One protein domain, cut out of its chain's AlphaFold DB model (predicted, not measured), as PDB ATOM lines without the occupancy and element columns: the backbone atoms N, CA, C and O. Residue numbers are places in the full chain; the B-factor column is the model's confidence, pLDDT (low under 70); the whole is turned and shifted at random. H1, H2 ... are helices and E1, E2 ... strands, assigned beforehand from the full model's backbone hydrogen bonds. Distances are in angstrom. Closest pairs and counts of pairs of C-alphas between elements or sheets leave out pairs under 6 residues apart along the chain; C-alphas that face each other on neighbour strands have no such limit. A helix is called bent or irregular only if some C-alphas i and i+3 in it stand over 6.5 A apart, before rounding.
ATOM      1  N   LEU A  10      19.928   0.246 -27.952       95.31
ATOM      2  CA  LEU A  10      20.835  -0.312 -28.945       95.31
ATOM      3  C   LEU A  10      20.996   0.687 -30.083       95.31
ATOM      4  O   LEU A  10      20.011   1.199 -30.605       95.31
ATOM      5  N   VAL A  11      22.236   0.900 -30.519       95.06
ATOM      6  CA  VAL A  11      22.542   1.709 -31.699       95.06
ATOM      7  C   VAL A  11      23.424   0.910 -32.637       95.06
ATOM      8  O   VAL A  11      24.537   0.522 -32.293       95.06
ATOM      9  N   ALA A  12      22.926   0.683 -33.845       92.88
ATOM     10  CA  ALA A  12      23.688   0.132 -34.946       92.88
ATOM     11  C   ALA A  12      24.136   1.283 -35.850       92.88
ATOM     12  O   ALA A  12      23.354   1.805 -36.649       92.88
ATOM     13  N   VAL A  13      25.399   1.686 -35.718       89.56
ATOM     14  CA  VAL A  13      26.013   2.696 -36.588       89.56
ATOM     15  C   VAL A  13      26.515   2.025 -37.862       89.56
ATOM     16  O   VAL A  13      27.105   0.946 -37.834       89.56
ATOM     17  N   ARG A  14      26.288   2.675 -38.996       80.62
ATOM     18  CA  ARG A  14      26.755   2.251 -40.310       80.62
ATOM     19  C   ARG A  14      27.308   3.436 -41.083       80.62
ATOM     20  O   ARG A  14      26.840   4.566 -40.969       80.62
ATOM     21  N   THR A  15      28.255   3.162 -41.964       74.19
ATOM     22  CA  THR A  15      28.651   4.152 -42.967       74.19
ATOM     23  C   THR A  15      27.514   4.366 -43.971       74.19
ATOM     24  O   THR A  15      26.771   3.416 -44.244       74.19
ATOM     25  N   PRO A  16      27.358   5.573 -44.541       69.31
ATOM     26  CA  PRO A  16      26.265   5.860 -45.464       69.31
ATOM     27  C   PRO A  16      26.249   4.876 -46.640       69.31
ATOM     28  O   PRO A  16      27.270   4.694 -47.315       69.31
ATOM     29  N   PRO A  17      25.098   4.241 -46.913       58.31
ATOM     30  CA  PRO A  17      24.959   3.356 -48.055       58.31
ATOM     31  C   PRO A  17      24.874   4.166 -49.354       58.31
ATOM     32  O   PRO A  17      23.963   4.970 -49.544       58.31
ATOM     33  N   GLY A  18      25.791   3.895 -50.286       55.59
ATOM     34  CA  GLY A  18      25.806   4.514 -51.612       55.59
ATOM     35  C   GLY A  18      26.318   5.957 -51.607       55.59
ATOM     36  O   GLY A  18      26.163   6.697 -50.650       55.59
ATOM     37  N   HIS A  19      26.975   6.360 -52.697       57.03
ATOM     38  CA  HIS A  19      27.569   7.698 -52.863       57.03
ATOM     39  C   HIS A  19      28.646   8.115 -51.854       57.03
ATOM     40  O   HIS A  19      29.152   9.224 -51.995       57.03
ATOM     41  N   SER A  20      29.095   7.242 -50.948       56.03
ATOM     42  CA  SER A  20      30.262   7.516 -50.098       56.03
ATOM     43  C   SER A  20      31.462   7.981 -50.926       56.03
ATOM     44  O   SER A  20      32.116   8.948 -50.570       56.03
ATOM     45  N   TRP A  21      31.673   7.420 -52.123       57.56
ATOM     46  CA  TRP A  21      32.696   7.875 -53.072       57.56
ATOM     47  C   TRP A  21      32.598   9.365 -53.469       57.56
ATOM     48  O   TRP A  21      33.610   9.947 -53.853       57.56
ATOM     49  N   LYS A  22      31.421  10.005 -53.378       61.09
ATOM     50  CA  LYS A  22      31.209  11.425 -53.714       61.09
ATOM     51  C   LYS A  22      31.681  12.359 -52.607       61.09
ATOM     52  O   LYS A  22      32.384  13.313 -52.916       61.09
ATOM     53  N   ASN A  23      31.384  12.070 -51.342       65.06
ATOM     54  CA  ASN A  23      31.604  13.014 -50.240       65.06
ATOM     55  C   ASN A  23      32.784  12.591 -49.359       65.06
ATOM     56  O   ASN A  23      32.637  11.616 -48.632       65.06
ATOM     57  N   PRO A  24      33.926  13.307 -49.362       64.06
ATOM     58  CA  PRO A  24      35.129  12.938 -48.604       64.06
ATOM     59  C   PRO A  24      34.896  12.573 -47.132       64.06
ATOM     60  O   PRO A  24      35.480  11.608 -46.653       64.06
ATOM     61  N   VAL A  25      33.992  13.284 -46.454       65.75
ATOM     62  CA  VAL A  25      33.645  13.077 -45.034       65.75
ATOM     63  C   VAL A  25      32.998  11.705 -44.773       65.75
ATOM     64  O   VAL A  25      33.083  11.165 -43.678       65.75
ATOM     65  N   GLU A  26      32.398  11.095 -45.794       71.06
ATOM     66  CA  GLU A  26      31.681   9.818 -45.722       71.06
ATOM     67  C   GLU A  26      32.522   8.627 -46.249       71.06
ATOM     68  O   GLU A  26      32.036   7.495 -46.350       71.06
ATOM     69  N   ARG A  27      33.788   8.860 -46.631       69.50
ATOM     70  CA  ARG A  27      34.621   7.923 -47.408       69.50
ATOM     71  C   ARG A  27      35.455   6.948 -46.567       69.50
ATOM     72  O   ARG A  27      36.662   6.843 -46.789       69.50
ATOM     73  N   ILE A  28      34.846   6.087 -45.744       70.75
ATOM     74  CA  ILE A  28      35.583   4.863 -45.343       70.75
ATOM     75  C   ILE A  28      35.989   4.047 -46.585       70.75
ATOM     76  O   ILE A  28      37.084   3.494 -46.668       70.75
ATOM     77  N   MET A  29      35.137   4.082 -47.618       69.56
ATOM     78  CA  MET A  29      35.393   3.446 -48.905       69.56
ATOM     79  C   MET A  29      36.634   3.998 -49.609       69.56
ATOM     80  O   MET A  29      37.225   3.263 -50.388       69.56
ATOM     81  N   SER A  30      37.064   5.244 -49.365       72.06
ATOM     82  CA  SER A  30      38.326   5.721 -49.950       72.06
ATOM     83  C   SER A  30      39.511   4.939 -49.432       72.06
ATOM     84  O   SER A  30      40.363   4.588 -50.237       72.06
ATOM     85  N   ILE A  31      39.547   4.653 -48.131       80.25
ATOM     86  CA  ILE A  31      40.640   3.901 -47.517       80.25
ATOM     87  C   ILE A  31      40.634   2.482 -48.079       80.25
ATOM     88  O   ILE A  31      41.625   2.079 -48.678       80.25
ATOM     89  N   LEU A  32      39.479   1.803 -48.053       83.94
ATOM     90  CA  LEU A  32      39.330   0.469 -48.652       83.94
ATOM     91  C   LEU A  32      39.762   0.445 -50.126       83.94
ATOM     92  O   LEU A  32      40.501  -0.446 -50.548       83.94
ATOM     93  N   ASN A  33      39.379   1.466 -50.896       79.88
ATOM     94  CA  ASN A  33      39.775   1.612 -52.293       79.88
ATOM     95  C   ASN A  33      41.288   1.810 -52.473       79.88
ATOM     96  O   ASN A  33      41.799   1.419 -53.519       79.88
ATOM     97  N   LEU A  34      42.010   2.392 -51.504       82.62
ATOM     98  CA  LEU A  34      43.471   2.525 -51.573       82.62
ATOM     99  C   LEU A  34      44.145   1.154 -51.619       82.62
ATOM    100  O   LEU A  34      45.002   0.946 -52.474       82.62
ATOM    101  N   GLY A  35      43.746   0.208 -50.763       85.19
ATOM    102  CA  GLY A  35      44.319  -1.142 -50.827       85.19
ATOM    103  C   GLY A  35      43.834  -1.961 -52.020       85.19
ATOM    104  O   GLY A  35      44.522  -2.886 -52.434       85.19
ATOM    105  N   MET A  36      42.700  -1.588 -52.614       85.69
ATOM    106  CA  MET A  36      42.206  -2.182 -53.860       85.69
ATOM    107  C   MET A  36      42.793  -1.536 -55.122       85.69
ATOM    108  O   MET A  36      42.441  -1.934 -56.236       85.69
ATOM    109  N   GLN A  37      43.682  -0.542 -54.995       79.88
ATOM    110  CA  GLN A  37      44.322   0.067 -56.158       79.88
ATOM    111  C   GLN A  37      45.090  -0.988 -56.951       79.88
ATOM    112  O   GLN A  37      45.958  -1.670 -56.417       79.88
ATOM    113  N   CYS A  38      44.786  -1.071 -58.248       75.31
ATOM    114  CA  CYS A  38      45.431  -1.996 -59.180       75.31
ATOM    115  C   CYS A  38      45.191  -3.487 -58.863       75.31
ATOM    116  O   CYS A  38      45.916  -4.335 -59.375       75.31
ATOM    117  N   VAL A  39      44.168  -3.815 -58.067       81.00
ATOM    118  CA  VAL A  39      43.789  -5.200 -57.762       81.00
ATOM    119  C   VAL A  39      42.671  -5.650 -58.702       81.00
ATOM    120  O   VAL A  39      41.584  -5.072 -58.714       81.00
ATOM    121  N   GLY A  40      42.937  -6.695 -59.486       84.88
ATOM    122  CA  GLY A  40      41.918  -7.454 -60.212       84.88
ATOM    123  C   GLY A  40      41.491  -8.668 -59.392       84.88
ATOM    124  O   GLY A  40      42.341  -9.342 -58.814       84.88
ATOM    125  N   LEU A  41      40.189  -8.947 -59.330       87.56
ATOM    126  CA  LEU A  41      39.648 -10.091 -58.598       87.56
ATOM    127  C   LEU A  41      39.004 -11.070 -59.570       87.56
ATOM    128  O   LEU A  41      38.201 -10.677 -60.417       87.56
ATOM    129  N   MET A  42      39.328 -12.344 -59.408       91.50
ATOM    130  CA  MET A  42      38.696 -13.441 -60.121       91.50
ATOM    131  C   MET A  42      38.710 -14.660 -59.205       91.50
ATOM    132  O   MET A  42      39.746 -14.988 -58.629       91.50
ATOM    133  N   ARG A  43      37.560 -15.324 -59.075       94.19
ATOM    134  CA  ARG A  43      37.479 -16.608 -58.376       94.19
ATOM    135  C   ARG A  43      38.318 -17.661 -59.093       94.19
ATOM    136  O   ARG A  43      38.540 -17.561 -60.300       94.19
ATOM    137  N   GLN A  44      38.736 -18.694 -58.377       95.69
ATOM    138  CA  GLN A  44      39.307 -19.862 -59.030       95.69
ATOM    139  C   GLN A  44      38.269 -20.541 -59.927       95.69
ATOM    140  O   GLN A  44      37.056 -20.391 -59.756       95.69
ATOM    141  N   LYS A  45      38.763 -21.262 -60.929       95.56
ATOM    142  CA  LYS A  45      37.908 -22.078 -61.780       95.56
ATOM    143  C   LYS A  45      37.458 -23.304 -60.982       95.56
ATOM    144  O   LYS A  45      38.278 -23.925 -60.313       95.56
ATOM    145  N   MET A  46      36.173 -23.617 -61.056       96.56
ATOM    146  CA  MET A  46      35.589 -24.845 -60.518       96.56
ATOM    147  C   MET A  46      35.809 -26.007 -61.499       96.56
ATOM    148  O   MET A  46      36.439 -25.844 -62.552       96.56
ATOM    149  N   SER A  47      35.261 -27.179 -61.186       96.25
ATOM    150  CA  SER A  47      35.172 -28.288 -62.132       96.25
ATOM    151  C   SER A  47      34.426 -27.876 -63.408       96.25
ATOM    152  O   SER A  47      33.556 -27.001 -63.410       96.25
ATOM    153  N   GLU A  48      34.766 -28.505 -64.538       96.44
ATOM    154  CA  GLU A  48      34.159 -28.156 -65.829       96.44
ATOM    155  C   GLU A  48      32.636 -28.320 -65.841       96.44
ATOM    156  O   GLU A  48      31.944 -27.585 -66.546       96.44
ATOM    157  N   GLU A  49      32.118 -29.278 -65.076       94.94
ATOM    158  CA  GLU A  49      30.687 -29.521 -64.938       94.94
ATOM    159  C   GLU A  49      29.993 -28.356 -64.225       94.94
ATOM    160  O   GLU A  49      29.032 -27.797 -64.763       94.94
ATOM    161  N   MET A  50      30.526 -27.914 -63.080       95.12
ATOM    162  CA  MET A  50      29.967 -26.781 -62.336       95.12
ATOM    163  C   MET A  50      30.126 -25.461 -63.098       95.12
ATOM    164  O   MET A  50      29.215 -24.631 -63.096       95.12
ATOM    165  N   GLU A  51      31.228 -25.272 -63.832       95.88
ATOM    166  CA  GLU A  51      31.399 -24.111 -64.714       95.88
ATOM    167  C   GLU A  51      30.348 -24.071 -65.829       95.88
ATOM    168  O   GLU A  51      29.744 -23.023 -66.071       95.88
ATOM    169  N   LYS A  52      30.076 -25.206 -66.489       94.62
ATOM    170  CA  LYS A  52      29.007 -25.300 -67.498       94.62
ATOM    171  C   LYS A  52      27.643 -24.994 -66.881       94.62
ATOM    172  O   LYS A  52      26.837 -24.299 -67.503       94.62
ATOM    173  N   LEU A  53      27.403 -25.469 -65.660       93.50
ATOM    174  CA  LEU A  53      26.152 -25.256 -64.941       93.50
ATOM    175  C   LEU A  53      25.913 -23.770 -64.623       93.50
ATOM    176  O   LEU A  53      24.814 -23.270 -64.895       93.50
ATOM    177  N   ILE A  54      26.934 -23.061 -64.117       92.69
ATOM    178  CA  ILE A  54      26.875 -21.612 -63.848       92.69
ATOM    179  C   ILE A  54      26.797 -20.799 -65.137       92.69
ATOM    180  O   ILE A  54      26.066 -19.814 -65.181       92.69
ATOM    181  N   ASN A  55      27.503 -21.192 -66.198       92.94
ATOM    182  CA  ASN A  55      27.476 -20.459 -67.465       92.94
ATOM    183  C   ASN A  55      26.069 -20.412 -68.094       92.94
ATOM    184  O   ASN A  55      25.762 -19.507 -68.862       92.94
ATOM    185  N   GLY A  56      25.203 -21.372 -67.752       91.12
ATOM    186  CA  GLY A  56      23.787 -21.365 -68.122       91.12
ATOM    187  C   GLY A  56      22.866 -20.587 -67.169       91.12
ATOM    188  O   GLY A  56      21.653 -20.728 -67.289       91.12
ATOM    189  N   CYS A  57      23.388 -19.861 -66.176       93.12
ATOM    190  CA  CYS A  57      22.614 -18.994 -65.280       93.12
ATOM    191  C   CYS A  57      22.687 -17.537 -65.746       93.12
ATOM    192  O   CYS A  57      23.767 -17.033 -66.046       93.12
ATOM    193  N   ASN A  58      21.555 -16.832 -65.726       92.50
ATOM    194  CA  ASN A  58      21.479 -15.419 -66.110       92.50
ATOM    195  C   ASN A  58      21.378 -14.482 -64.899       92.50
ATOM    196  O   ASN A  58      21.531 -13.266 -65.041       92.50
ATOM    197  N   SER A  59      21.119 -15.026 -63.708       91.69
ATOM    198  CA  SER A  59      20.955 -14.253 -62.481       91.69
ATOM    199  C   SER A  59      21.582 -14.942 -61.260       91.69
ATOM    200  O   SER A  59      21.873 -16.139 -61.268       91.69
ATOM    201  N   LEU A  60      21.781 -14.179 -60.178       88.94
ATOM    202  CA  LEU A  60      22.179 -14.742 -58.879       88.94
ATOM    203  C   LEU A  60      21.083 -15.624 -58.267       88.94
ATOM    204  O   LEU A  60      21.391 -16.490 -57.454       88.94
ATOM    205  N   GLU A  61      19.821 -15.387 -58.623       89.62
ATOM    206  CA  GLU A  61      18.695 -16.209 -58.186       89.62
ATOM    207  C   GLU A  61      18.769 -17.591 -58.840       89.62
ATOM    208  O   GLU A  61      18.784 -18.585 -58.120       89.62
ATOM    209  N   ASP A  62      19.017 -17.654 -60.153       92.88
ATOM    210  CA  ASP A  62      19.202 -18.910 -60.895       92.88
ATOM    211  C   ASP A  62      20.349 -19.747 -60.306       92.88
ATOM    212  O   ASP A  62      20.251 -20.968 -60.188       92.88
ATOM    213  N   ILE A  63      21.467 -19.098 -59.948       92.38
ATOM    214  CA  ILE A  63      22.617 -19.778 -59.331       92.38
ATOM    215  C   ILE A  63      22.204 -20.387 -57.989       92.38
ATOM    216  O   ILE A  63      22.523 -21.544 -57.723       92.38
ATOM    217  N   ARG A  64      21.475 -19.635 -57.154       90.44
ATOM    218  CA  ARG A  64      20.994 -20.121 -55.850       90.44
ATOM    219  C   ARG A  64      20.014 -21.277 -56.005       90.44
ATOM    220  O   ARG A  64      20.101 -22.233 -55.246       90.44
ATOM    221  N   GLU A  65      19.097 -21.211 -56.962       91.12
ATOM    222  CA  GLU A  65      18.147 -22.298 -57.224       91.12
ATOM    223  C   GLU A  65      18.853 -23.577 -57.671       91.12
ATOM    224  O   GLU A  65      18.565 -24.650 -57.144       91.12
ATOM    225  N   LYS A  66      19.838 -23.473 -58.572       92.62
ATOM    226  CA  LYS A  66      20.646 -24.634 -58.965       92.62
ATOM    227  C   LYS A  66      21.481 -25.182 -57.809       92.62
ATOM    228  O   LYS A  66      21.589 -26.397 -57.685       92.62
ATOM    229  N   ALA A  67      22.023 -24.317 -56.952       91.69
ATOM    230  CA  ALA A  67      22.790 -24.731 -55.777       91.69
ATOM    231  C   ALA A  67      21.927 -25.489 -54.753       91.69
ATOM    232  O   ALA A  67      22.388 -26.472 -54.189       91.69
ATOM    233  N   LYS A  68      20.646 -25.120 -54.589       89.31
ATOM    234  CA  LYS A  68      19.699 -25.871 -53.739       89.31
ATOM    235  C   LYS A  68      19.472 -27.312 -54.208       89.31
ATOM    236  O   LYS A  68      19.114 -28.163 -53.401       89.31
ATOM    237  N   ILE A  69      19.601 -27.563 -55.511       91.44
ATOM    238  CA  ILE A  69      19.406 -28.890 -56.113       91.44
ATOM    239  C   ILE A  69      20.730 -29.664 -56.141       91.44
ATOM    240  O   ILE A  69      20.737 -30.882 -55.982       91.44
ATOM    241  N   ASN A  70      21.845 -28.962 -56.350       91.75
ATOM    242  CA  ASN A  70      23.171 -29.542 -56.479       91.75
ATOM    243  C   ASN A  70      24.115 -29.003 -55.394       91.75
ATOM    244  O   ASN A  70      24.752 -27.966 -55.578       91.75
ATOM    245  N   ASN A  71      24.257 -29.753 -54.299       88.88
ATOM    246  CA  ASN A  71      25.127 -29.377 -53.179       88.88
ATOM    247  C   ASN A  71      26.604 -29.220 -53.590       88.88
ATOM    248  O   ASN A  71      27.300 -28.370 -53.041       88.88
ATOM    249  N   GLN A  72      27.077 -29.978 -54.588       94.38
ATOM    250  CA  GLN A  72      28.451 -29.853 -55.085       94.38
ATOM    251  C   GLN A  72      28.701 -28.470 -55.698       94.38
ATOM    252  O   GLN A  72      29.791 -27.917 -55.556       94.38
ATOM    253  N   LEU A  73      27.686 -27.873 -56.334       94.12
ATOM    254  CA  LEU A  73      27.790 -26.518 -56.867       94.12
ATOM    255  C   LEU A  73      28.026 -25.493 -55.753       94.12
ATOM    256  O   LEU A  73      28.831 -24.582 -55.929       94.12
ATOM    257  N   GLU A  74      27.322 -25.617 -54.625       91.75
ATOM    258  CA  GLU A  74      27.494 -24.713 -53.484       91.75
ATOM    259  C   GLU A  74      28.900 -24.835 -52.888       91.75
ATOM    260  O   GLU A  74      29.584 -23.825 -52.707       91.75
ATOM    261  N   GLU A  75      29.353 -26.066 -52.646       93.25
ATOM    262  CA  GLU A  75      30.675 -26.347 -52.084       93.25
ATOM    263  C   GLU A  75      31.806 -25.834 -52.984       93.25
ATOM    264  O   GLU A  75      32.662 -25.071 -52.523       93.25
ATOM    265  N   GLU A  76      31.792 -26.178 -54.276       96.00
ATOM    266  CA  GLU A  76      32.817 -25.727 -55.222       96.00
ATOM    267  C   GLU A  76      32.789 -24.208 -55.411       96.00
ATOM    268  O   GLU A  76      33.842 -23.576 -55.525       96.00
ATOM    269  N   LEU A  77      31.606 -23.582 -55.392       93.19
ATOM    270  CA  LEU A  77      31.502 -22.130 -55.503       93.19
ATOM    271  C   LEU A  77      32.124 -21.443 -54.284       93.19
ATOM    272  O   LEU A  77      32.881 -20.485 -54.452       93.19
ATOM    273  N   LEU A  78      31.861 -21.943 -53.074       91.44
ATOM    274  CA  LEU A  78      32.462 -21.420 -51.846       91.44
ATOM    275  C   LEU A  78      33.988 -21.577 -51.846       91.44
ATOM    276  O   LEU A  78      34.686 -20.595 -51.579       91.44
ATOM    277  N   GLN A  79      34.493 -22.758 -52.210       94.75
ATOM    278  CA  GLN A  79      35.932 -23.033 -52.315       94.75
ATOM    279  C   GLN A  79      36.597 -22.154 -53.378       94.75
ATOM    280  O   GLN A  79      37.629 -21.533 -53.134       94.75
ATOM    281  N   SER A  80      35.967 -22.001 -54.546       96.44
ATOM    282  CA  SER A  80      36.518 -21.190 -55.636       96.44
ATOM    283  C   SER A  80      36.704 -19.712 -55.263       96.44
ATOM    284  O   SER A  80      37.580 -19.026 -55.799       96.44
ATOM    285  N   MET A  81      35.886 -19.206 -54.336       94.44
ATOM    286  CA  MET A  81      35.923 -17.826 -53.856       94.44
ATOM    287  C   MET A  81      36.923 -17.617 -52.710       94.44
ATOM    288  O   MET A  81      37.319 -16.475 -52.464       94.44
ATOM    289  N   GLU A  82      37.327 -18.677 -52.010       93.94
ATOM    290  CA  GLU A  82      38.180 -18.616 -50.817       93.94
ATOM    291  C   GLU A  82      39.505 -17.865 -51.056       93.94
ATOM    292  O   GLU A  82      39.747 -16.886 -50.347       93.94
ATOM    293  N   PRO A  83      40.282 -18.129 -52.127       94.69
ATOM    294  CA  PRO A  83      41.530 -17.399 -52.378       94.69
ATOM    295  C   PRO A  83      41.320 -15.898 -52.589       94.69
ATOM    296  O   PRO A  83      42.138 -15.071 -52.187       94.69
ATOM    297  N   THR A  84      40.203 -15.525 -53.221       94.12
ATOM    298  CA  THR A  84      39.845 -14.114 -53.410       94.12
ATOM    299  C   THR A  84      39.475 -13.471 -52.075       94.12
ATOM    300  O   THR A  84      39.857 -12.331 -51.812       94.12
ATOM    301  N   ARG A  85      38.755 -14.191 -51.207       92.62
ATOM    302  CA  ARG A  85      38.401 -13.715 -49.863       92.62
ATOM    303  C   ARG A  85      39.640 -13.538 -48.991       92.62
ATOM    304  O   ARG A  85      39.735 -12.520 -48.308       92.62
ATOM    305  N   ASP A  86      40.596 -14.455 -49.065       92.62
ATOM    306  CA  ASP A  86      41.861 -14.374 -48.328       92.62
ATOM    307  C   ASP A  86      42.725 -13.211 -48.809       92.62
ATOM    308  O   ASP A  86      43.239 -12.443 -47.992       92.62
ATOM    309  N   LEU A  87      42.818 -13.012 -50.128       92.75
ATOM    310  CA  LEU A  87      43.494 -11.853 -50.709       92.75
ATOM    311  C   LEU A  87      42.880 -10.544 -50.197       92.75
ATOM    312  O   LEU A  87      43.606  -9.663 -49.733       92.75
ATOM    313  N   LEU A  88      41.551 -10.420 -50.246       92.31
ATOM    314  CA  LEU A  88      40.836  -9.242 -49.752       92.31
ATOM    315  C   LEU A  88      41.033  -9.037 -48.251       92.31
ATOM    316  O   LEU A  88      41.311  -7.921 -47.818       92.31
ATOM    317  N   SER A  89      40.940 -10.109 -47.465       92.38
ATOM    318  CA  SER A  89      41.188 -10.088 -46.023       92.38
ATOM    319  C   SER A  89      42.594  -9.571 -45.719       92.38
ATOM    320  O   SER A  89      42.769  -8.635 -44.938       92.38
ATOM    321  N   SER A  90      43.597 -10.095 -46.422       91.94
ATOM    322  CA  SER A  90      44.991  -9.671 -46.316       91.94
ATOM    323  C   SER A  90      45.181  -8.198 -46.704       91.94
ATOM    324  O   SER A  90      45.910  -7.467 -46.038       91.94
ATOM    325  N   ILE A  91      44.515  -7.727 -47.762       92.56
ATOM    326  CA  ILE A  91      44.568  -6.323 -48.198       92.56
ATOM    327  C   ILE A  91      43.936  -5.382 -47.175       92.56
ATOM    328  O   ILE A  91      44.519  -4.337 -46.881       92.56
ATOM    329  N   PHE A  92      42.750  -5.710 -46.664       92.00
ATOM    330  CA  PHE A  92      42.012  -4.814 -45.777       92.00
ATOM    331  C   PHE A  92      42.592  -4.780 -44.366       92.00
ATOM    332  O   PHE A  92      42.677  -3.703 -43.795       92.00
ATOM    333  N   THR A  93      43.082  -5.901 -43.837       92.38
ATOM    334  CA  THR A  93      43.721  -5.949 -42.503       92.38
ATOM    335  C   THR A  93      45.048  -5.190 -42.416       92.38
ATOM    336  O   THR A  93      45.489  -4.859 -41.320       92.38
ATOM    337  N   ARG A  94      45.680  -4.865 -43.553       91.50
ATOM    338  CA  ARG A  94      46.850  -3.969 -43.617       91.50
ATOM    339  C   ARG A  94      46.490  -2.482 -43.591       91.50
ATOM    340  O   ARG A  94      47.390  -1.644 -43.621       91.50
ATOM    341  N   GLN A  95      45.205  -2.146 -43.629       91.06
ATOM    342  CA  GLN A  95      44.735  -0.769 -43.631       91.06
ATOM    343  C   GLN A  95      44.206  -0.383 -42.259       91.06
ATOM    344  O   GLN A  95      43.596  -1.194 -41.561       91.06
ATOM    345  N   ASN A  96      44.382   0.896 -41.937       90.06
ATOM    346  CA  ASN A  96      43.958   1.477 -40.676       90.06
ATOM    347  C   ASN A  96      43.136   2.744 -40.934       90.06
ATOM    348  O   ASN A  96      43.345   3.452 -41.924       90.06
ATOM    349  N   LEU A  97      42.242   3.062 -40.006       85.38
ATOM    350  CA  LEU A  97      41.567   4.350 -39.917       85.38
ATOM    351  C   LEU A  97      41.880   4.953 -38.547       85.38
ATOM    352  O   LEU A  97      41.526   4.360 -37.538       85.38
ATOM    353  N   LYS A  98      42.513   6.136 -38.518       86.00
ATOM    354  CA  LYS A  98      42.939   6.805 -37.268       86.00
ATOM    355  C   LYS A  98      43.720   5.858 -36.344       86.00
ATOM    356  O   LYS A  98      43.378   5.695 -35.182       86.00
ATOM    357  N   ASP A  99      44.715   5.183 -36.918       87.75
ATOM    358  CA  ASP A  99      45.576   4.201 -36.243       87.75
ATOM    359  C   ASP A  99      44.884   2.915 -35.760       87.75
ATOM    360  O   ASP A  99      45.554   2.001 -35.282       87.75
ATOM    361  N   GLU A 100      43.574   2.766 -35.976       89.69
ATOM    362  CA  GLU A 100      42.864   1.520 -35.701       89.69
ATOM    363  C   GLU A 100      42.850   0.606 -36.933       89.69
ATOM    364  O   GLU A 100      42.359   1.011 -37.995       89.69
ATOM    365  N   PRO A 101      43.356  -0.637 -36.828       90.50
ATOM    366  CA  PRO A 101      43.364  -1.571 -37.941       90.50
ATOM    367  C   PRO A 101      41.972  -2.107 -38.251       90.50
ATOM    368  O   PRO A 101      41.171  -2.398 -37.354       90.50
ATOM    369  N   PHE A 102      41.697  -2.310 -39.538       90.50
ATOM    370  CA  PHE A 102      40.467  -2.970 -39.945       90.50
ATOM    371  C   PHE A 102      40.455  -4.439 -39.526       90.50
ATOM    372  O   PHE A 102      41.442  -5.168 -39.634       90.50
ATOM    373  N   LYS A 103      39.279  -4.879 -39.076       90.25
ATOM    374  CA  LYS A 103      39.014  -6.254 -38.661       90.25
ATOM    375  C   LYS A 103      38.115  -6.929 -39.681       90.25
ATOM    376  O   LYS A 103      37.135  -6.348 -40.145       90.25
ATOM    377  N   MET A 104      38.446  -8.174 -39.993       88.25
ATOM    378  CA  MET A 104      37.630  -9.027 -40.845       88.25
ATOM    379  C   MET A 104      36.761  -9.925 -39.976       88.25
ATOM    380  O   MET A 104      37.228 -10.494 -38.990       88.25
ATOM    381  N   PHE A 105      35.501 -10.069 -40.370       88.62
ATOM    382  CA  PHE A 105      34.559 -10.977 -39.731       88.62
ATOM    383  C   PHE A 105      34.320 -12.176 -40.640       88.62
ATOM    384  O   PHE A 105      34.276 -12.045 -41.869       88.62
ATOM    385  N   LYS A 106      34.177 -13.355 -40.036       87.25
ATOM    386  CA  LYS A 106      33.728 -14.535 -40.772       87.25
ATOM    387  C   LYS A 106      32.240 -14.371 -41.113       87.25
ATOM    388  O   LYS A 106      31.516 -13.744 -40.339       87.25
ATOM    389  N   PRO A 107      31.778 -14.899 -42.258       87.19
ATOM    390  CA  PRO A 107      30.350 -14.994 -42.528       87.19
ATOM    391  C   PRO A 107      29.648 -15.778 -41.422       87.19
ATOM    392  O   PRO A 107      30.238 -16.711 -40.874       87.19
ATOM    393  N   ALA A 108      28.397 -15.415 -41.146       89.62
ATOM    394  CA  ALA A 108      27.564 -16.158 -40.216       89.62
ATOM    395  C   ALA A 108      27.376 -17.602 -40.707       89.62
ATOM    396  O   ALA A 108      27.105 -17.849 -41.884       89.62
ATOM    397  N   THR A 109      27.530 -18.544 -39.789       90.50
ATOM    398  CA  THR A 109      27.180 -19.952 -39.965       90.50
ATOM    399  C   THR A 109      25.663 -20.121 -40.031       90.50
ATOM    400  O   THR A 109      24.901 -19.265 -39.577       90.50
ATOM    401  N   LYS A 110      25.205 -21.262 -40.558       86.69
ATOM    402  CA  LYS A 110      23.775 -21.587 -40.612       86.69
ATOM    403  C   LYS A 110      23.125 -21.546 -39.221       86.69
ATOM    404  O   LYS A 110      22.072 -20.942 -39.069       86.69
ATOM    405  N   THR A 111      23.797 -22.092 -38.208       91.31
ATOM    406  CA  THR A 111      23.323 -22.069 -36.817       91.31
ATOM    407  C   THR A 111      23.239 -20.649 -36.259       91.31
ATOM    408  O   THR A 111      22.237 -20.297 -35.652       91.31
ATOM    409  N   GLU A 112      24.234 -19.789 -36.510       91.31
ATOM    410  CA  GLU A 112      24.159 -18.378 -36.093       91.31
ATOM    411  C   GLU A 112      22.995 -17.643 -36.769       91.31
ATOM    412  O   GLU A 112      22.346 -16.805 -36.142       91.31
ATOM    413  N   MET A 113      22.707 -17.962 -38.035       89.50
ATOM    414  CA  MET A 113      21.540 -17.425 -38.735       89.50
ATOM    415  C   MET A 113      20.226 -17.922 -38.119       89.50
ATOM    416  O   MET A 113      19.318 -17.118 -37.933       89.50
ATOM    417  N   GLU A 114      20.122 -19.207 -37.776       89.31
ATOM    418  CA  GLU A 114      18.950 -19.790 -37.103       89.31
ATOM    419  C   GLU A 114      18.714 -19.137 -35.731       89.31
ATOM    420  O   GLU A 114      17.625 -18.627 -35.468       89.31
ATOM    421  N   THR A 115      19.755 -19.009 -34.902       89.75
ATOM    422  CA  THR A 115      19.681 -18.304 -33.609       89.75
ATOM    423  C   THR A 115      19.324 -16.822 -33.769       89.75
ATOM    424  O   THR A 115      18.608 -16.237 -32.951       89.75
ATOM    425  N   PHE A 116      19.798 -16.171 -34.837       88.62
ATOM    426  CA  PHE A 116      19.381 -14.805 -35.145       88.62
ATOM    427  C   PHE A 116      17.875 -14.728 -35.434       88.62
ATOM    428  O   PHE A 116      17.217 -13.802 -34.957       88.62
ATOM    429  N   TRP A 117      17.315 -15.703 -36.151       88.88
ATOM    430  CA  TRP A 117      15.883 -15.760 -36.452       88.88
ATOM    431  C   TRP A 117      15.015 -15.988 -35.216       88.88
ATOM    432  O   TRP A 117      13.995 -15.317 -35.070       88.88
ATOM    433  N   GLU A 118      15.460 -16.806 -34.262       89.88
ATOM    434  CA  GLU A 118      14.793 -16.939 -32.957       89.88
ATOM    435  C   GLU A 118      14.653 -15.579 -32.254       89.88
ATOM    436  O   GLU A 118      13.611 -15.262 -31.685       89.88
ATOM    437  N   SER A 119      15.675 -14.720 -32.356       90.00
ATOM    438  CA  SER A 119      15.603 -13.353 -31.825       90.00
ATOM    439  C   SER A 119      14.629 -12.445 -32.577       90.00
ATOM    440  O   SER A 119      14.105 -11.511 -31.972       90.00
ATOM    441  N   VAL A 120      14.439 -12.646 -33.883       90.19
ATOM    442  CA  VAL A 120      13.483 -11.873 -34.693       90.19
ATOM    443  C   VAL A 120      12.052 -12.259 -34.323       90.19
ATOM    444  O   VAL A 120      11.208 -11.380 -34.157       90.19
ATOM    445  N   HIS A 121      11.806 -13.548 -34.085       92.44
ATOM    446  CA  HIS A 121      10.502 -14.060 -33.665       92.44
ATOM    447  C   HIS A 121      10.034 -13.549 -32.297       92.44
ATOM    448  O   HIS A 121       8.838 -13.557 -32.025       92.44
ATOM    449  N   LEU A 122      10.941 -13.041 -31.454       92.50
ATOM    450  CA  LEU A 122      10.560 -12.335 -30.224       92.50
ATOM    451  C   LEU A 122       9.805 -11.023 -30.493       92.50
ATOM    452  O   LEU A 122       9.121 -10.537 -29.597       92.50
ATOM    453  N   VAL A 123       9.973 -10.436 -31.680       92.50
ATOM    454  CA  VAL A 123       9.264  -9.226 -32.116       92.50
ATOM    455  C   VAL A 123       8.025  -9.604 -32.919       92.50
ATOM    456  O   VAL A 123       6.930  -9.124 -32.642       92.50
ATOM    457  N   ASP A 124       8.194 -10.470 -33.916       93.31
ATOM    458  CA  ASP A 124       7.102 -10.925 -34.768       93.31
ATOM    459  C   ASP A 124       7.371 -12.361 -35.237       93.31
ATOM    460  O   ASP A 124       8.279 -12.641 -36.025       93.31
ATOM    461  N   ASP A 125       6.571 -13.287 -34.719       93.44
ATOM    462  CA  ASP A 125       6.631 -14.721 -34.992       93.44
ATOM    463  C   ASP A 125       6.159 -15.089 -36.407       93.44
ATOM    464  O   ASP A 125       6.440 -16.187 -36.882       93.44
ATOM    465  N   SER A 126       5.504 -14.167 -37.118       93.88
ATOM    466  CA  SER A 126       5.026 -14.387 -38.486       93.88
ATOM    467  C   SER A 126       6.073 -14.107 -39.571       93.88
ATOM    468  O   SER A 126       5.814 -14.374 -40.751       93.88
ATOM    469  N   ILE A 127       7.235 -13.542 -39.219       92.81
ATOM    470  CA  ILE A 127       8.327 -13.287 -40.170       92.81
ATOM    471  C   ILE A 127       9.078 -14.585 -40.439       92.81
ATOM    472  O   ILE A 127       9.478 -15.271 -39.514       92.81
ATOM    473  N   THR A 128       9.339 -14.899 -41.700       90.75
ATOM    474  CA  THR A 128      10.064 -16.109 -42.108       90.75
ATOM    475  C   THR A 128      11.400 -15.782 -42.773       90.75
ATOM    476  O   THR A 128      11.647 -14.652 -43.195       90.75
ATOM    477  N   MET A 129      12.250 -16.797 -42.958       85.69
ATOM    478  CA  MET A 129      13.525 -16.646 -43.675       85.69
ATOM    479  C   MET A 129      13.368 -16.156 -45.127       85.69
ATOM    480  O   MET A 129      14.318 -15.615 -45.694       85.69
ATOM    481  N   ASP A 130      12.181 -16.306 -45.722       85.31
ATOM    482  CA  ASP A 130      11.884 -15.850 -47.082       85.31
ATOM    483  C   ASP A 130      11.528 -14.355 -47.161       85.31
ATOM    484  O   ASP A 130      11.543 -13.769 -48.260       85.31
ATOM    485  N   ASP A 131      11.285 -13.706 -46.017       89.31
ATOM    486  CA  ASP A 131      10.929 -12.290 -45.881       89.31
ATOM    487  C   ASP A 131      12.157 -11.371 -45.989       89.31
ATOM    488  O   ASP A 131      12.489 -10.550 -45.138       89.31
ATOM    489  N   THR A 132      12.854 -11.492 -47.112       85.88
ATOM    490  CA  THR A 132      14.167 -10.881 -47.369       85.88
ATOM    491  C   THR A 132      14.113  -9.428 -47.857       85.88
ATOM    492  O   THR A 132      15.127  -8.872 -48.284       85.88
ATOM    493  N   SER A 133      12.944  -8.781 -47.835       88.38
ATOM    494  CA  SER A 133      12.790  -7.409 -48.335       88.38
ATOM    495  C   SER A 133      11.763  -6.607 -47.548       88.38
ATOM    496  O   SER A 133      10.799  -7.163 -47.035       88.38
ATOM    497  N   GLN A 134      11.907  -5.276 -47.552       88.19
ATOM    498  CA  GLN A 134      10.955  -4.361 -46.902       88.19
ATOM    499  C   GLN A 134       9.510  -4.562 -47.375       88.19
ATOM    500  O   GLN A 134       8.594  -4.422 -46.582       88.19
ATOM    501  N   LYS A 135       9.301  -4.915 -48.650       92.56
ATOM    502  CA  LYS A 135       7.957  -5.165 -49.189       92.56
ATOM    503  C   LYS A 135       7.314  -6.417 -48.600       92.56
ATOM    504  O   LYS A 135       6.112  -6.417 -48.395       92.56
ATOM    505  N   LYS A 136       8.110  -7.459 -48.350       92.12
ATOM    506  CA  LYS A 136       7.632  -8.738 -47.803       92.12
ATOM    507  C   LYS A 136       7.305  -8.669 -46.311       92.12
ATOM    508  O   LYS A 136       6.597  -9.525 -45.812       92.12
ATOM    509  N   VAL A 137       7.825  -7.659 -45.611       93.38
ATOM    510  CA  VAL A 137       7.538  -7.432 -44.185       93.38
ATOM    511  C   VAL A 137       6.590  -6.254 -43.939       93.38
ATOM    512  O   VAL A 137       6.354  -5.877 -42.793       93.38
ATOM    513  N   ALA A 138       6.078  -5.627 -45.001       93.00
ATOM    514  CA  ALA A 138       5.261  -4.419 -44.897       93.00
ATOM    515  C   ALA A 138       3.877  -4.689 -44.285       93.00
ATOM    516  O   ALA A 138       3.286  -3.796 -43.691       93.00
ATOM    517  N   ASP A 139       3.376  -5.912 -44.426       93.25
ATOM    518  CA  ASP A 139       2.086  -6.388 -43.929       93.25
ATOM    519  C   ASP A 139       2.187  -7.117 -42.579       93.25
ATOM    520  O   ASP A 139       1.210  -7.713 -42.134       93.25
ATOM    521  N   LYS A 140       3.352  -7.070 -41.918       94.88
ATOM    522  CA  LYS A 140       3.626  -7.728 -40.631       94.88
ATOM    523  C   LYS A 140       3.341  -6.753 -39.477       94.88
ATOM    524  O   LYS A 140       4.185  -5.897 -39.198       94.88
ATOM    525  N   PRO A 141       2.158  -6.806 -38.832       94.31
ATOM    526  CA  PRO A 141       1.696  -5.726 -37.961       94.31
ATOM    527  C   PRO A 141       2.535  -5.579 -36.690       94.31
ATOM    528  O   PRO A 141       2.854  -4.450 -36.329       94.31
ATOM    529  N   LYS A 142       2.955  -6.683 -36.053       95.25
ATOM    530  CA  LYS A 142       3.758  -6.617 -34.819       95.25
ATOM    531  C   LYS A 142       5.132  -6.011 -35.099       95.25
ATOM    532  O   LYS A 142       5.627  -5.204 -34.317       95.25
ATOM    533  N   LEU A 143       5.729  -6.342 -36.247       94.75
ATOM    534  CA  LEU A 143       6.962  -5.692 -36.680       94.75
ATOM    535  C   LEU A 143       6.767  -4.189 -36.896       94.75
ATOM    536  O   LEU A 143       7.595  -3.417 -36.422       94.75
ATOM    537  N   GLN A 144       5.720  -3.762 -37.612       95.00
ATOM    538  CA  GLN A 144       5.491  -2.330 -37.850       95.00
ATOM    539  C   GLN A 144       5.262  -1.581 -36.534       95.00
ATOM    540  O   GLN A 144       5.904  -0.559 -36.304       95.00
ATOM    541  N   GLU A 145       4.456  -2.144 -35.636       95.94
ATOM    542  CA  GLU A 145       4.226  -1.603 -34.297       95.94
ATOM    543  C   GLU A 145       5.539  -1.459 -33.512       95.94
ATOM    544  O   GLU A 145       5.832  -0.392 -32.976       95.94
ATOM    545  N   PHE A 146       6.395  -2.484 -33.513       95.88
ATOM    546  CA  PHE A 146       7.709  -2.419 -32.869       95.88
ATOM    547  C   PHE A 146       8.627  -1.352 -33.489       95.88
ATOM    548  O   PHE A 146       9.343  -0.632 -32.783       95.88
ATOM    549  N   MET A 147       8.619  -1.243 -34.818       94.81
ATOM    550  CA  MET A 147       9.429  -0.275 -35.555       94.81
ATOM    551  C   MET A 147       8.988   1.162 -35.270       94.81
ATOM    552  O   MET A 147       9.843   2.026 -35.099       94.81
ATOM    553  N   GLU A 148       7.686   1.417 -35.180       95.31
ATOM    554  CA  GLU A 148       7.133   2.732 -34.844       95.31
ATOM    555  C   GLU A 148       7.317   3.076 -33.362       95.31
ATOM    556  O   GLU A 148       7.598   4.227 -33.024       95.31
ATOM    557  N   HIS A 149       7.202   2.084 -32.475       95.88
ATOM    558  CA  HIS A 149       7.270   2.291 -31.033       95.88
ATOM    559  C   HIS A 149       8.699   2.517 -30.517       95.88
ATOM    560  O   HIS A 149       8.925   3.395 -29.684       95.88
ATOM    561  N   CYS A 150       9.666   1.717 -30.980       95.06
ATOM    562  CA  CYS A 150      11.009   1.673 -30.388       95.06
ATOM    563  C   CYS A 150      12.129   2.134 -31.302       95.06
ATOM    564  O   CYS A 150      13.231   2.396 -30.812       95.06
ATOM    565  N   CYS A 151      11.907   2.158 -32.616       95.62
ATOM    566  CA  CYS A 151      13.002   2.298 -33.559       95.62
ATOM    567  C   CYS A 151      13.069   3.705 -34.149       95.62
ATOM    568  O   CYS A 151      12.072   4.288 -34.562       95.62
ATOM    569  N   ARG A 152      14.288   4.223 -34.299       93.62
ATOM    570  CA  ARG A 152      14.553   5.414 -35.112       93.62
ATOM    571  C   ARG A 152      15.570   5.065 -36.185       93.62
ATOM    572  O   ARG A 152      16.702   4.660 -35.917       93.62
ATOM    573  N   LYS A 153      15.145   5.217 -37.438       92.12
ATOM    574  CA  LYS A 153      15.962   4.950 -38.621       92.12
ATOM    575  C   LYS A 153      16.502   6.258 -39.182       92.12
ATOM    576  O   LYS A 153      15.728   7.114 -39.600       92.12
ATOM    577  N   ARG A 154      17.826   6.364 -39.253       91.06
ATOM    578  CA  ARG A 154      18.560   7.446 -39.917       91.06
ATOM    579  C   ARG A 154      19.504   6.872 -40.981       91.06
ATOM    580  O   ARG A 154      19.608   5.657 -41.189       91.06
ATOM    581  N   LEU A 155      20.199   7.741 -41.704       87.25
ATOM    582  CA  LEU A 155      21.125   7.377 -42.769       87.25
ATOM    583  C   LEU A 155      22.327   6.626 -42.197       87.25
ATOM    584  O   LEU A 155      22.656   5.547 -42.702       87.25
ATOM    585  N   TYR A 156      22.932   7.174 -41.142       87.50
ATOM    586  CA  TYR A 156      24.148   6.645 -40.514       87.50
ATOM    587  C   TYR A 156      23.899   5.677 -39.373       87.50
ATOM    588  O   TYR A 156      24.827   5.010 -38.937       87.50
ATOM    589  N   PHE A 157      22.681   5.585 -38.861       91.69
ATOM    590  CA  PHE A 157      22.415   4.689 -37.752       91.69
ATOM    591  C   PHE A 157      20.973   4.214 -37.739       91.69
ATOM    592  O   PHE A 157      20.066   4.822 -38.308       91.69
ATOM    593  N   PHE A 158      20.790   3.088 -37.075       93.62
ATOM    594  CA  PHE A 158      19.502   2.569 -36.676       93.62
ATOM    595  C   PHE A 158      19.555   2.367 -35.172       93.62
ATOM    596  O   PHE A 158      20.448   1.678 -34.681       93.62
ATOM    597  N   GLU A 159      18.637   2.978 -34.445       95.06
ATOM    598  CA  GLU A 159      18.576   2.829 -32.998       95.06
ATOM    599  C   GLU A 159      17.260   2.203 -32.563       95.06
ATOM    600  O   GLU A 159      16.231   2.380 -33.214       95.06
ATOM    601  N   ILE A 160      17.330   1.475 -31.455       95.75
ATOM    602  CA  ILE A 160      16.199   0.881 -30.759       95.75
ATOM    603  C   ILE A 160      16.300   1.327 -29.306       95.75
ATOM    604  O   ILE A 160      17.312   1.062 -28.656       95.75
ATOM    605  N   LYS A 161      15.276   2.003 -28.794       95.38
ATOM    606  CA  LYS A 161      15.212   2.465 -27.407       95.38
ATOM    607  C   LYS A 161      13.907   1.994 -26.776       95.38
ATOM    608  O   LYS A 161      12.853   2.116 -27.397       95.38
ATOM    609  N   LYS A 162      13.966   1.477 -25.543       96.25
ATOM    610  CA  LYS A 162      12.744   1.202 -24.770       96.25
ATOM    611  C   LYS A 162      11.950   2.498 -24.558       96.25
ATOM    612  O   LYS A 162      12.509   3.593 -24.559       96.25
ATOM    613  N   CYS A 163      10.645   2.396 -24.344       94.06
ATOM    614  CA  CYS A 163       9.809   3.578 -24.115       94.06
ATOM    615  C   CYS A 163       9.882   4.106 -22.671       94.06
ATOM    616  O   CYS A 163       9.515   5.250 -22.416       94.06
ATOM    617  N   GLY A 164      10.366   3.292 -21.726       93.19
ATOM    618  CA  GLY A 164      10.437   3.645 -20.302       93.19
ATOM    619  C   GLY A 164       9.176   3.318 -19.498       93.19
ATOM    620  O   GLY A 164       9.170   3.538 -18.289       93.19
ATOM    621  N   SER A 165       8.123   2.785 -20.128       92.19
ATOM    622  CA  SER A 165       6.927   2.320 -19.414       92.19
ATOM    623  C   SER A 165       7.193   0.997 -18.686       92.19
ATOM    624  O   SER A 165       7.794   0.080 -19.247       92.19
ATOM    625  N   GLY A 166       6.718   0.894 -17.441       90.44
ATOM    626  CA  GLY A 166       6.826  -0.309 -16.608       90.44
ATOM    627  C   GLY A 166       5.875  -1.445 -16.996       90.44
ATOM    628  O   GLY A 166       5.995  -2.536 -16.454       90.44
ATOM    629  N   GLU A 167       4.959  -1.204 -17.935       92.62
ATOM    630  CA  GLU A 167       3.935  -2.163 -18.383       92.62
ATOM    631  C   GLU A 167       3.913  -2.279 -19.919       92.62
ATOM    632  O   GLU A 167       2.884  -2.534 -20.531       92.62
ATOM    633  N   CYS A 168       5.042  -2.012 -20.585       93.44
ATOM    634  CA  CYS A 168       5.105  -2.101 -22.041       93.44
ATOM    635  C   CYS A 168       5.312  -3.542 -22.517       93.44
ATOM    636  O   CYS A 168       6.397  -4.097 -22.344       93.44
ATOM    637  N   ASP A 169       4.332  -4.095 -23.227       91.56
ATOM    638  CA  ASP A 169       4.432  -5.443 -23.801       91.56
ATOM    639  C   ASP A 169       5.311  -5.515 -25.063       91.56
ATOM    640  O   ASP A 169       5.822  -6.579 -25.406       91.56
ATOM    641  N   ILE A 170       5.549  -4.381 -25.735       93.44
ATOM    642  CA  ILE A 170       6.342  -4.317 -26.976       93.44
ATOM    643  C   ILE A 170       7.844  -4.397 -26.674       93.44
ATOM    644  O   ILE A 170       8.577  -5.177 -27.280       93.44
ATOM    645  N   CYS A 171       8.328  -3.562 -25.747       93.31
ATOM    646  CA  CYS A 171       9.761  -3.420 -25.470       93.31
ATOM    647  C   CYS A 171      10.191  -3.864 -24.079       93.31
ATOM    648  O   CYS A 171      11.391  -3.865 -23.807       93.31
ATOM    649  N   ARG A 172       9.232  -4.299 -23.251       92.44
ATOM    650  CA  ARG A 172       9.415  -4.681 -21.847       92.44
ATOM    651  C   ARG A 172       9.854  -3.499 -20.966       92.44
ATOM    652  O   ARG A 172      10.276  -2.456 -21.474       92.44
ATOM    653  N   PRO A 173       9.756  -3.630 -19.635       94.75
ATOM    654  CA  PRO A 173      10.226  -2.598 -18.716       94.75
ATOM    655  C   PRO A 173      11.729  -2.342 -18.855       94.75
ATOM    656  O   PRO A 173      12.495  -3.224 -19.254       94.75
ATOM    657  N   ILE A 174      12.169  -1.131 -18.513       95.62
ATOM    658  CA  ILE A 174      13.601  -0.808 -18.455       95.62
ATOM    659  C   ILE A 174      14.291  -1.584 -17.328       95.62
ATOM    660  O   ILE A 174      13.706  -1.818 -16.273       95.62
ATOM    661  N   ARG A 175      15.548  -1.967 -17.559       93.62
ATOM    662  CA  ARG A 175      16.396  -2.656 -16.578       93.62
ATOM    663  C   ARG A 175      17.216  -1.673 -15.739       93.62
ATOM    664  O   ARG A 175      17.534  -1.953 -14.587       93.62
ATOM    665  N   SER A 176      17.596  -0.548 -16.339       92.62
ATOM    666  CA  SER A 176      18.377   0.513 -15.701       92.62
ATOM    667  C   SER A 176      17.534   1.379 -14.761       92.62
ATOM    668  O   SER A 176      16.308   1.414 -14.857       92.62
ATOM    669  N   ASP A 177      18.207   2.134 -13.886       93.62
ATOM    670  CA  ASP A 177      17.556   3.162 -13.070       93.62
ATOM    671  C   ASP A 177      16.846   4.203 -13.951       93.62
ATOM    672  O   ASP A 177      17.370   4.645 -14.979       93.62
ATOM    673  N   ILE A 178      15.651   4.617 -13.528       92.00
ATOM    674  CA  ILE A 178      14.800   5.525 -14.301       92.00
ATOM    675  C   ILE A 178      15.449   6.897 -14.527       92.00
ATOM    676  O   ILE A 178      15.202   7.519 -15.561       92.00
ATOM    677  N   ASN A 179      16.277   7.385 -13.601       92.94
ATOM    678  CA  ASN A 179      16.939   8.680 -13.749       92.94
ATOM    679  C   ASN A 179      18.066   8.584 -14.779       92.94
ATOM    680  O   ASN A 179      18.118   9.402 -15.696       92.94
ATOM    681  N   VAL A 180      18.863   7.512 -14.726       92.19
ATOM    682  CA  VAL A 180      19.896   7.220 -15.736       92.19
ATOM    683  C   VAL A 180      19.269   7.053 -17.126       92.19
ATOM    684  O   VAL A 180      19.758   7.593 -18.118       92.19
ATOM    685  N   PHE A 181      18.135   6.355 -17.217       94.44
ATOM    686  CA  PHE A 181      17.442   6.152 -18.489       94.44
ATOM    687  C   PHE A 181      16.885   7.455 -19.095       94.44
ATOM    688  O   PHE A 181      16.866   7.620 -20.319       94.44
ATOM    689  N   LYS A 182      16.443   8.401 -18.256       90.81
ATOM    690  CA  LYS A 182      15.956   9.725 -18.693       90.81
ATOM    691  C   LYS A 182      17.072  10.609 -19.260       90.81
ATOM    692  O   LYS A 182      16.820  11.415 -20.166       90.81
ATOM    693  N   GLU A 183      18.286  10.455 -18.745       91.25
ATOM    694  CA  GLU A 183      19.473  11.151 -19.247       91.25
ATOM    695  C   GLU A 183      19.913  10.613 -20.612       91.25
ATOM    696  O   GLU A 183      20.348  11.388 -21.459       91.25
ATOM    697  N   LEU A 184      19.709   9.318 -20.877       90.50
ATOM    698  CA  LEU A 184      20.088   8.682 -22.136       90.50
ATOM    699  C   LEU A 184      19.362   9.306 -23.341       90.50
ATOM    700  O   LEU A 184      18.146   9.158 -23.505       90.50
TER     701      LEU A 184
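AT A GLANCE: This is residues 10 to 184 of the 320 residues of an uncharacterized protein of Rhizophagus irregularis (UniProt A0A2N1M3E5). The domain is a loose, open frame of two well-separated lobes, joined across an empty middle by the links of residues 14 to 27 and 94 to 109. One lobe is the long bent helix H4, with H1 at one end and H2 and H3 near the other; the second holds a small sheet, with H6 at its border, H7 beyond it and H5 off by itself. The printed part has 175 residues and is mostly helix, with seven named helices and three named strands in the order E1, H1, H2, H3, H4, H5, H6, E2, E3, H7. The antiparallel sheet has the order E1, E3, E2. The radius of gyration of the C-alphas is 21.5 A, and the spans are 63 by 44 by 28 A.

IN THESE COORDINATES: E1 is residues 10 to 13, from C-alpha 10 at (20.835, -0.312, -28.945). H1 is residues 28 to 35, H2 residues 48 to 55 and H3 residues 60 to 69, 14.7 A long. H4, residues 71 to 93, was assigned as one helix by its hydrogen bonds but is bent, with C-alphas 80 and 83 7.1 A apart. Its arms are H4a, residues 71 to 80, 14.2 A, and H4b, residues 83 to 93, 15.3 A, ending at C-alpha 93 (43.721, -5.949, -42.503). H5 is residues 110 to 121, 16.8 A; H6 residues 141 to 150, 14.1 A; E2 residues 151 to 153; E3 residues 157 to 161, 12.8 A; and H7 residues 178 to 183, ending at C-alpha 183 (19.473, 11.151, -19.247).

HOW THE PARTS SIT: E1 and E3 are antiparallel at 177 degrees, with N 10 and O 160 2.8 A apart, within hydrogen-bond range. E2 and E3 form a hairpin, with N 152 and O 159 2.9 A apart. H6 only grazes the sheet, with its residues 144 to 150; its closest C-alphas to E3 are those of Cys 150 and Lys 161, 5.2 A. H1 and H4b only just touch, with 3 pairs of C-alphas within 8 A, the closest Gly 35 and Ile 91 at 5.8 A. H4a and H4b stand at a steep tilt of 46 degrees. H3 and H4a touch only at the corner, closest at the C-alphas of Ala 67 and Glu 74, 5.2 A. H2 is close to H4a but not clearly touching, with the C-alphas of Met 50 and Leu 73 5.9 A apart. H5 and H6 are apart. Each O i to N i+4 pair is within range in H2, H3, H4a, H4b, H5, H6 and H7; in H1, 3 of 4 are.

THE WHOLE: The C-alphas of Glu 48 and Asn 179, the two farthest apart, are 66.1 A apart. The printed part has no cut. The links E1 to H1, H1 to H2, H4 to H5, H5 to H6 and E3 to H7 are long, and residues 130 to 135 stand free. The mean pLDDT of the printed part is 89.0; residues 16 to 25, 27 and 29 are under 70.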